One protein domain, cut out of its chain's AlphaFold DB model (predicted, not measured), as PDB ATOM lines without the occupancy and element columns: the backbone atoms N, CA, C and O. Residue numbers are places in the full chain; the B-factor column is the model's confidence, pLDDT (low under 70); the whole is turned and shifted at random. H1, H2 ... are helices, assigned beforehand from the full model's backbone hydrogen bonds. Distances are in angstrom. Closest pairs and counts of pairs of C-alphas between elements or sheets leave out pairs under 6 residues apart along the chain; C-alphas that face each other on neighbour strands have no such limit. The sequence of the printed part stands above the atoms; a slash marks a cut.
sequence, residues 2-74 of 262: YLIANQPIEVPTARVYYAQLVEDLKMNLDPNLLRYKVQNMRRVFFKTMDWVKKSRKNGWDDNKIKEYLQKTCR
ATOM      1  N   TYR A   2     196.990 166.590 221.666       77.25
ATOM      2  CA  TYR A   2     196.035 166.885 220.581       77.25
ATOM      3  C   TYR A   2     194.575 166.454 220.853       77.25
ATOM      4  O   TYR A   2     193.658 167.259 220.740       77.25
ATOM      5  N   LEU A   3     194.348 165.202 221.280       76.94
ATOM      6  CA  LEU A   3     192.998 164.692 221.598       76.94
ATOM      7  C   LEU A   3     192.313 165.421 222.769       76.94
ATOM      8  O   LEU A   3     191.107 165.297 222.946       76.94
ATOM      9  N   ILE A   4     193.087 166.114 223.607       80.94
ATOM     10  CA  ILE A   4     192.567 166.908 224.728       80.94
ATOM     11  C   ILE A   4     192.194 168.309 224.231       80.94
ATOM     12  O   ILE A   4     191.185 168.847 224.667       80.94
ATOM     13  N   ALA A   5     192.979 168.870 223.306       83.50
ATOM     14  CA  ALA A   5     192.748 170.193 222.733       83.50
ATOM     15  C   ALA A   5     191.521 170.256 221.803       83.50
ATOM     16  O   ALA A   5     190.903 171.307 221.697       83.50
ATOM     17  N   ASN A   6     191.147 169.140 221.168       76.69
ATOM     18  CA  ASN A   6     190.090 169.084 220.149       76.69
ATOM     19  C   ASN A   6     188.824 168.331 220.619       76.69
ATOM     20  O   ASN A   6     188.325 167.456 219.910       76.69
ATOM     21  N   GLN A   7     188.329 168.611 221.833       74.31
ATOM     22  CA  GLN A   7     187.013 168.135 222.303       74.31
ATOM     23  C   GLN A   7     185.925 169.199 222.046       74.31
ATOM     24  O   GLN A   7     186.215 170.374 222.265       74.31
ATOM     25  N   PRO A   8     184.679 168.834 221.659       61.41
ATOM     26  CA  PRO A   8     184.095 167.488 221.625       61.41
ATOM     27  C   PRO A   8     184.313 166.735 220.300       61.41
ATOM     28  O   PRO A   8     184.200 167.291 219.217       61.41
ATOM     29  N   ILE A   9     184.560 165.422 220.396       63.25
ATOM     30  CA  ILE A   9     184.671 164.491 219.254       63.25
ATOM     31  C   ILE A   9     183.254 164.080 218.784       63.25
ATOM     32  O   ILE A   9     182.954 162.893 218.654       63.25
ATOM     33  N   GLU A  10     182.336 165.040 218.638       53.81
ATOM     34  CA  GLU A  10     181.013 164.805 218.038       53.81
ATOM     35  C   GLU A  10     181.064 165.010 216.514       53.81
ATOM     36  O   GLU A  10     181.968 165.648 215.989       53.81
ATOM     37  N   VAL A  11     180.151 164.339 215.811       56.12
ATOM     38  CA  VAL A  11     180.438 163.419 214.696       56.12
ATOM     39  C   VAL A  11     180.525 164.085 213.310       56.12
ATOM     40  O   VAL A  11     179.505 164.263 212.651       56.12
ATOM     41  N   PRO A  12     181.726 164.230 212.735       54.59
ATOM     42  CA  PRO A  12     182.005 163.692 211.418       54.59
ATOM     43  C   PRO A  12     182.421 162.221 211.579       54.59
ATOM     44  O   PRO A  12     182.956 161.815 212.616       54.59
ATOM     45  N   THR A  13     182.153 161.387 210.568       73.19
ATOM     46  CA  THR A  13     182.532 159.964 210.552       73.19
ATOM     47  C   THR A  13     183.966 159.823 211.052       73.19
ATOM     48  O   THR A  13     184.833 160.523 210.543       73.19
ATOM     49  N   ALA A  14     184.243 158.945 212.026       75.00
ATOM     50  CA  ALA A  14     185.542 158.871 212.721       75.00
ATOM     51  C   ALA A  14     186.764 158.891 211.773       75.00
ATOM     52  O   ALA A  14     187.830 159.385 212.125       75.00
ATOM     53  N   ARG A  15     186.583 158.394 210.543       80.75
ATOM     54  CA  ARG A  15     187.532 158.488 209.432       80.75
ATOM     55  C   ARG A  15     187.973 159.924 209.103       80.75
ATOM     56  O   ARG A  15     189.166 160.136 208.958       80.75
ATOM     57  N   VAL A  16     187.048 160.879 208.999       85.44
ATOM     58  CA  VAL A  16     187.319 162.296 208.688       85.44
ATOM     59  C   VAL A  16     188.152 162.930 209.797       85.44
ATOM     60  O   VAL A  16     189.185 163.525 209.520       85.44
ATOM     61  N   TYR A  17     187.759 162.715 211.056       85.44
ATOM     62  CA  TYR A  17     188.493 163.238 212.207       85.44
ATOM     63  C   TYR A  17     189.940 162.731 212.244       85.44
ATOM     64  O   TYR A  17     190.876 163.508 212.410       85.44
ATOM     65  N   TYR A  18     190.139 161.419 212.072       88.19
ATOM     66  CA  TYR A  18     191.485 160.849 212.079       88.19
ATOM     67  C   TYR A  18     192.295 161.238 210.841       88.19
ATOM     68  O   TYR A  18     193.498 161.419 210.974       88.19
ATOM     69  N   ALA A  19     191.668 161.407 209.673       88.31
ATOM     70  CA  ALA A  19     192.348 161.907 208.480       88.31
ATOM     71  C   ALA A  19     192.864 163.340 208.684       88.31
ATOM     72  O   ALA A  19     194.040 163.594 208.445       88.31
ATOM     73  N   GLN A  20     192.030 164.232 209.225       89.25
ATOM     74  CA  GLN A  20     192.419 165.612 209.520       89.25
ATOM     75  C   GLN A  20     193.522 165.679 210.583       89.25
ATOM     76  O   GLN A  20     194.499 166.396 210.431       89.25
ATOM     77  N   LEU A  21     193.435 164.844 211.622       87.69
ATOM     78  CA  LEU A  21     194.485 164.722 212.637       87.69
ATOM     79  C   LEU A  21     195.833 164.272 212.041       87.69
ATOM     80  O   LEU A  21     196.889 164.765 212.437       87.69
ATOM     81  N   VAL A  22     195.813 163.325 211.102       92.19
ATOM     82  CA  VAL A  22     197.018 162.854 210.404       92.19
ATOM     83  C   VAL A  22     197.625 163.975 209.550       92.19
ATOM     84  O   VAL A  22     198.846 164.154 209.571       92.19
ATOM     85  N   GLU A  23     196.781 164.758 208.874       92.75
ATOM     86  CA  GLU A  23     197.173 165.923 208.074       92.75
ATOM     87  C   GLU A  23     197.781 167.042 208.939       92.75
ATOM     88  O   GLU A  23     198.905 167.478 208.680       92.75
ATOM     89  N   ASP A  24     197.110 167.424 210.030       92.31
ATOM     90  CA  ASP A  24     197.543 168.489 210.946       92.31
ATOM     91  C   ASP A  24     198.883 168.167 211.622       92.31
ATOM     92  O   ASP A  24     199.741 169.037 211.798       92.31
ATOM     93  N   LEU A  25     199.097 166.897 211.988       92.19
ATOM     94  CA  LEU A  25     200.355 166.439 212.585       92.19
ATOM     95  C   LEU A  25     201.441 166.114 211.553       92.19
ATOM     96  O   LEU A  25     202.558 165.782 211.958       92.19
ATOM     97  N   LYS A  26     201.138 166.191 210.250       94.38
ATOM     98  CA  LYS A  26     202.041 165.810 209.151       94.38
ATOM     99  C   LYS A  26     202.654 164.419 209.354       94.38
ATOM    100  O   LYS A  26     203.834 164.195 209.080       94.38
ATOM    101  N   MET A  27     201.861 163.486 209.878       93.19
ATOM    102  CA  MET A  27     202.285 162.104 210.087       93.19
ATOM    103  C   MET A  27     201.874 161.258 208.885       93.19
ATOM    104  O   MET A  27     200.783 161.416 208.361       93.19
ATOM    105  N   ASN A  28     202.717 160.318 208.460       95.12
ATOM    106  CA  ASN A  28     202.347 159.354 207.422       95.12
ATOM    107  C   ASN A  28     201.777 158.087 208.080       95.12
ATOM    108  O   ASN A  28     202.453 157.066 208.184       95.12
ATOM    109  N   LEU A  29     200.575 158.197 208.654       94.00
ATOM    110  CA  LEU A  29     199.901 157.112 209.371       94.00
ATOM    111  C   LEU A  29     198.521 156.852 208.770       94.00
ATOM    112  O   LEU A  29     197.767 157.788 208.526       94.00
ATOM    113  N   ASP A  30     198.161 155.578 208.612       92.69
ATOM    114  CA  ASP A  30     196.804 155.196 208.213       92.69
ATOM    115  C   ASP A  30     195.793 155.622 209.306       92.69
ATOM    116  O   ASP A  30     195.926 155.205 210.469       92.69
ATOM    117  N   PRO A  31     194.750 156.405 208.968       90.50
ATOM    118  CA  PRO A  31     193.667 156.750 209.888       90.50
ATOM    119  C   PRO A  31     193.025 155.540 210.588       90.50
ATOM    120  O   PRO A  31     192.589 155.650 211.739       90.50
ATOM    121  N   ASN A  32     192.985 154.367 209.944       88.56
ATOM    122  CA  ASN A  32     192.456 153.148 210.563       88.56
ATOM    123  C   ASN A  32     193.347 152.643 211.698       88.56
ATOM    124  O   ASN A  32     192.843 152.235 212.747       88.56
ATOM    125  N   LEU A  33     194.669 152.720 211.537       92.19
ATOM    126  CA  LEU A  33     195.611 152.336 212.585       92.19
ATOM    127  C   LEU A  33     195.446 153.236 213.815       92.19
ATOM    128  O   LEU A  33     195.423 152.753 214.951       92.19
ATOM    129  N   LEU A  34     195.251 154.537 213.588       90.69
ATOM    130  CA  LEU A  34     194.981 155.497 214.653       90.69
ATOM    131  C   LEU A  34     193.660 155.184 215.368       90.69
ATOM    132  O   LEU A  34     193.615 155.147 216.601       90.69
ATOM    133  N   ARG A  35     192.608 154.855 214.612       89.00
ATOM    134  CA  ARG A  35     191.327 154.397 215.162       89.00
ATOM    135  C   ARG A  35     191.498 153.163 216.047       89.00
ATOM    136  O   ARG A  35     191.003 153.164 217.177       89.00
ATOM    137  N   TYR A  36     192.204 152.132 215.582       92.81
ATOM    138  CA  TYR A  36     192.457 150.924 216.375       92.81
ATOM    139  C   TYR A  36     193.272 151.226 217.632       92.81
ATOM    140  O   TYR A  36     192.971 150.707 218.710       92.81
ATOM    141  N   LYS A  37     194.258 152.126 217.538       93.12
ATOM    142  CA  LYS A  37     195.034 152.568 218.698       93.12
ATOM    143  C   LYS A  37     194.148 153.253 219.737       93.12
ATOM    144  O   LYS A  37     194.240 152.908 220.916       93.12
ATOM    145  N   VAL A  38     193.274 154.169 219.320       91.12
ATOM    146  CA  VAL A  38     192.336 154.863 220.217       91.12
ATOM    147  C   VAL A  38     191.332 153.885 220.828       91.12
ATOM    148  O   VAL A  38     191.083 153.943 222.033       91.12
ATOM    149  N   GLN A  39     190.807 152.933 220.051       91.31
ATOM    150  CA  GLN A  39     189.930 151.874 220.564       91.31
ATOM    151  C   GLN A  39     190.630 151.004 221.612       91.31
ATOM    152  O   GLN A  39     190.065 150.746 222.677       91.31
ATOM    153  N   ASN A  40     191.872 150.589 221.353       93.56
ATOM    154  CA  ASN A  40     192.652 149.824 222.317       93.56
ATOM    155  C   ASN A  40     192.933 150.647 223.586       93.56
ATOM    156  O   ASN A  40     192.737 150.157 224.695       93.56
ATOM    157  N   MET A  41     193.305 151.925 223.447       93.50
ATOM    158  CA  MET A  41     193.486 152.834 224.587       93.50
ATOM    159  C   MET A  41     192.209 152.964 225.422       93.50
ATOM    160  O   MET A  41     192.281 152.916 226.649       93.50
ATOM    161  N   ARG A  42     191.044 153.072 224.776       91.69
ATOM    162  CA  ARG A  42     189.737 153.107 225.443       91.69
ATOM    163  C   ARG A  42     189.453 151.807 226.201       91.69
ATOM    164  O   ARG A  42     189.044 151.854 227.358       91.69
ATOM    165  N   ARG A  43     189.721 150.649 225.587       92.06
ATOM    166  CA  ARG A  43     189.553 149.326 226.217       92.06
ATOM    167  C   ARG A  43     190.448 149.167 227.447       92.06
ATOM    168  O   ARG A  43     189.966 148.769 228.504       92.06
ATOM    169  N   VAL A  44     191.731 149.512 227.322       92.94
ATOM    170  CA  VAL A  44     192.688 149.481 228.440       92.94
ATOM    171  C   VAL A  44     192.229 150.419 229.552       92.94
ATOM    172  O   VAL A  44     192.183 150.003 230.705       92.94
ATOM    173  N   PHE A  45     191.813 151.643 229.216       94.38
ATOM    174  CA  PHE A  45     191.318 152.612 230.191       94.38
ATOM    175  C   PHE A  45     190.138 152.074 231.012       94.38
ATOM    176  O   PHE A  45     190.179 152.149 232.240       94.38
ATOM    177  N   PHE A  46     189.118 151.495 230.371       93.00
ATOM    178  CA  PHE A  46     187.970 150.944 231.098       93.00
ATOM    179  C   PHE A  46     188.345 149.746 231.967       93.00
ATOM    180  O   PHE A  46     187.988 149.722 233.142       93.00
ATOM    181  N   LYS A  47     189.171 148.825 231.452       93.94
ATOM    182  CA  LYS A  47     189.687 147.703 232.248       93.94
ATOM    183  C   LYS A  47     190.439 148.193 233.490       93.94
ATOM    184  O   LYS A  47     190.257 147.664 234.584       93.94
ATOM    185  N   THR A  48     191.264 149.227 233.337       95.19
ATOM    186  CA  THR A  48     191.980 149.846 234.454       95.19
ATOM    187  C   THR A  48     191.026 150.535 235.431       95.19
ATOM    188  O   THR A  48     191.210 150.409 236.637       95.19
ATOM    189  N   MET A  49     189.986 151.221 234.954       94.81
ATOM    190  CA  MET A  49     188.962 151.831 235.813       94.81
ATOM    191  C   MET A  49     188.196 150.793 236.641       94.81
ATOM    192  O   MET A  49     187.955 151.016 237.830       94.81
ATOM    193  N   ASP A  50     187.844 149.652 236.051       94.12
ATOM    194  CA  ASP A  50     187.168 148.572 236.772       94.12
ATOM    195  C   ASP A  50     188.087 147.909 237.794       94.12
ATOM    196  O   ASP A  50     187.662 147.631 238.919       94.12
ATOM    197  N   TRP A  51     189.373 147.763 237.463       96.69
ATOM    198  CA  TRP A  51     190.380 147.358 238.439       96.69
ATOM    199  C   TRP A  51     190.470 148.353 239.604       96.69
ATOM    200  O   TRP A  51     190.388 147.932 240.753       96.69
ATOM    201  N   VAL A  52     190.536 149.667 239.345       96.56
ATOM    202  CA  VAL A  52     190.575 150.700 240.401       96.56
ATOM    203  C   VAL A  52     189.360 150.598 241.323       96.56
ATOM    204  O   VAL A  52     189.509 150.648 242.543       96.56
ATOM    205  N   LYS A  53     188.156 150.416 240.767       95.44
ATOM    206  CA  LYS A  53     186.944 150.203 241.573       95.44
ATOM    207  C   LYS A  53     187.056 148.959 242.452       95.44
ATOM    208  O   LYS A  53     186.700 149.021 243.626       95.44
ATOM    209  N   LYS A  54     187.515 147.838 241.888       96.62
ATOM    210  CA  LYS A  54     187.661 146.572 242.616       96.62
ATOM    211  C   LYS A  54     188.696 146.699 243.736       96.62
ATOM    212  O   LYS A  54     188.413 146.309 244.860       96.62
ATOM    213  N   SER A  55     189.838 147.326 243.466       97.44
ATOM    214  CA  SER A  55     190.885 147.565 244.466       97.44
ATOM    215  C   SER A  55     190.389 148.436 245.621       97.44
ATOM    216  O   SER A  55     190.661 148.121 246.776       97.44
ATOM    217  N   ARG A  56     189.589 149.472 245.336       97.06
ATOM    218  CA  ARG A  56     188.961 150.302 246.379       97.06
ATOM    219  C   ARG A  56     187.995 149.513 247.257       97.06
ATOM    220  O   ARG A  56     188.050 149.643 248.473       97.06
ATOM    221  N   LYS A  57     187.156 148.658 246.660       96.50
ATOM    222  CA  LYS A  57     186.276 147.746 247.417       96.50
ATOM    223  C   LYS A  57     187.068 146.782 248.305       96.50
ATOM    224  O   LYS A  57     186.612 146.440 249.384       96.50
ATOM    225  N   ASN A  58     188.268 146.404 247.873       97.56
ATOM    226  CA  ASN A  58     189.177 145.539 248.621       97.56
ATOM    227  C   ASN A  58     190.030 146.294 249.664       97.56
ATOM    228  O   ASN A  58     190.990 145.724 250.178       97.56
ATOM    229  N   GLY A  59     189.750 147.574 249.939       97.50
ATOM    230  CA  GLY A  59     190.463 148.353 250.957       97.50
ATOM    231  C   GLY A  59     191.883 148.781 250.568       97.50
ATOM    232  O   GLY A  59     192.704 149.050 251.443       97.50
ATOM    233  N   TRP A  60     192.217 148.832 249.274       97.88
ATOM    234  CA  TRP A  60     193.517 149.353 248.846       97.88
ATOM    235  C   TRP A  60     193.596 150.870 249.035       97.88
ATOM    236  O   TRP A  60     192.715 151.597 248.578       97.88
ATOM    237  N   ASP A  61     194.699 151.334 249.629       97.94
ATOM    238  CA  ASP A  61     195.008 152.760 249.762       97.94
ATOM    239  C   ASP A  61     195.214 153.431 248.390       97.94
ATOM    240  O   ASP A  61     195.790 152.847 247.460       97.94
ATOM    241  N   ASP A  62     194.790 154.690 248.273       96.81
ATOM    242  CA  ASP A  62     194.874 155.477 247.041       96.81
ATOM    243  C   ASP A  62     196.333 155.663 246.582       96.81
ATOM    244  O   ASP A  62     196.591 155.716 245.374       96.81
ATOM    245  N   ASN A  63     197.313 155.682 247.499       97.81
ATOM    246  CA  ASN A  63     198.734 155.747 247.133       97.81
ATOM    247  C   ASN A  63     199.204 154.472 246.423       97.81
ATOM    248  O   ASN A  63     199.856 154.558 245.380       97.81
ATOM    249  N   LYS A  64     198.810 153.295 246.927       97.62
ATOM    250  CA  LYS A  64     199.127 151.998 246.302       97.62
ATOM    251  C   LYS A  64     198.469 151.872 244.932       97.62
ATOM    252  O   LYS A  64     199.094 151.420 243.974       97.62
ATOM    253  N   ILE A  65     197.218 152.324 244.819       97.38
ATOM    254  CA  ILE A  65     196.497 152.379 243.543       97.38
ATOM    255  C   ILE A  65     197.240 153.294 242.562       97.38
ATOM    256  O   ILE A  65     197.490 152.901 241.424       97.38
ATOM    257  N   LYS A  66     197.637 154.495 242.991       97.19
ATOM    258  CA  LYS A  66     198.369 155.457 242.154       97.19
ATOM    259  C   LYS A  66     199.713 154.903 241.678       97.19
ATOM    260  O   LYS A  66     200.029 155.056 240.499       97.19
ATOM    261  N   GLU A  67     200.472 154.248 242.552       97.56
ATOM    262  CA  GLU A  67     201.751 153.623 242.204       97.56
ATOM    263  C   GLU A  67     201.562 152.500 241.171       97.56
ATOM    264  O   GLU A  67     202.245 152.471 240.144       97.56
ATOM    265  N   TYR A  68     200.578 151.619 241.383       96.81
ATOM    266  CA  TYR A  68     200.249 150.552 240.436       96.81
ATOM    267  C   TYR A  68     199.818 151.105 239.070       96.81
ATOM    268  O   TYR A  68     200.271 150.634 238.021       96.81
ATOM    269  N   LEU A  69     198.972 152.139 239.071       96.62
ATOM    270  CA  LEU A  69     198.536 152.815 237.852       96.62
ATOM    271  C   LEU A  69     199.709 153.448 237.109       96.62
ATOM    272  O   LEU A  69     199.755 153.365 235.887       96.62
ATOM    273  N   GLN A  70     200.671 154.038 237.817       95.62
ATOM    274  CA  GLN A  70     201.855 154.626 237.196       95.62
ATOM    275  C   GLN A  70     202.746 153.567 236.530       95.62
ATOM    276  O   GLN A  70     203.283 153.836 235.454       95.62
ATOM    277  N   LYS A  71     202.854 152.367 237.120       95.50
ATOM    278  CA  LYS A  71     203.589 151.226 236.546       95.50
ATOM    279  C   LYS A  71     202.873 150.612 235.337       95.50
ATOM    280  O   LYS A  71     203.512 150.297 234.342       95.50
ATOM    281  N   THR A  72     201.549 150.478 235.406       92.81
ATOM    282  CA  THR A  72     200.759 149.746 234.396       92.81
ATOM    283  C   THR A  72     200.302 150.639 233.241       92.81
ATOM    284  O   THR A  72     200.248 150.220 232.089       92.81
ATOM    285  N   CYS A  73     199.955 151.892 233.536       94.19
ATOM    286  CA  CYS A  73     199.407 152.845 232.580       94.19
ATOM    287  C   CYS A  73     199.965 154.252 232.845       94.19
ATOM    288  O   CYS A  73     199.317 155.117 233.440       94.19
ATOM    289  N   ARG A  74     201.171 154.517 232.327       94.75
ATOM    290  CA  ARG A  74     201.881 155.800 232.499       94.75
ATOM    291  C   ARG A  74     201.045 157.032 232.115       94.75
ATOM    292  O   ARG A  74     201.235 158.110 232.672       94.75
TER     293      ARG A  74
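AT A GLANCE: This is residues 2 to 74 of the 262 residues of an uncharacterized protein of Lutzomyia longipalpis (UniProt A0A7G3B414). One long helix, H3, makes the long axis of the domain, with a shorter helix at each end: H2 lies crosswise at its beginning, and H4 folds back beside its last part as a hairpin. H1, one short turn at the start of the printed part, is set off from the other helices, and the middle of H3 has no helix packed on it. The printed part has 73 residues, with four named helices in the order H1, H2, H3, H4 and no named strand, and its class is all helix. The whole is loose, with a radius of gyration of the C-alphas of 16.3 A, and its outline is a rod spanning 46 by 22 by 20 A.

HOW THE PARTS SIT: H3, residues 31 to 57, touches H2, residues 14 to 24, with residues 31 to 35 alone. Their closest C-alphas are those of Tyr 18 and Pro 31, 5.1 A apart. Their lines are about perpendicular, but only just, at 72 degrees. H3 touches H4, residues 62 to 72, with residues 48 to 56 alone; the closest C-alphas, of Val 52 and Ile 65, are 6.9 A apart. H3 and H4 form a helical hairpin, running opposite ways at a shallow tilt of 29 degrees. H2 and H4 are apart. H1, residues 2 to 5, is apart from H3 and H4, and only just apart from H2, with the closest C-alphas 8.4 A from each other. In H2, H3 and H4 every O i to N i+4 pair is within hydrogen-bond range; H1 is too short for such a pair.

IN THESE COORDINATES: H3 runs 39.3 A from C-alpha 31 at (193.667, 156.750, 209.888) to C-alpha 57 at (186.276, 147.746, 247.417). H2 measures 15.5 A and H4 15.1 A, ending with C-alpha 72 at (200.759, 149.746, 234.396).

THE WHOLE: The C-alphas farthest apart, of Glu 23 and Gly 59, are 46.8 A apart. The printed part has no cut. The H3 to H4 link is tight and the other two are short. Residues 8 to 12 have pLDDT under 70.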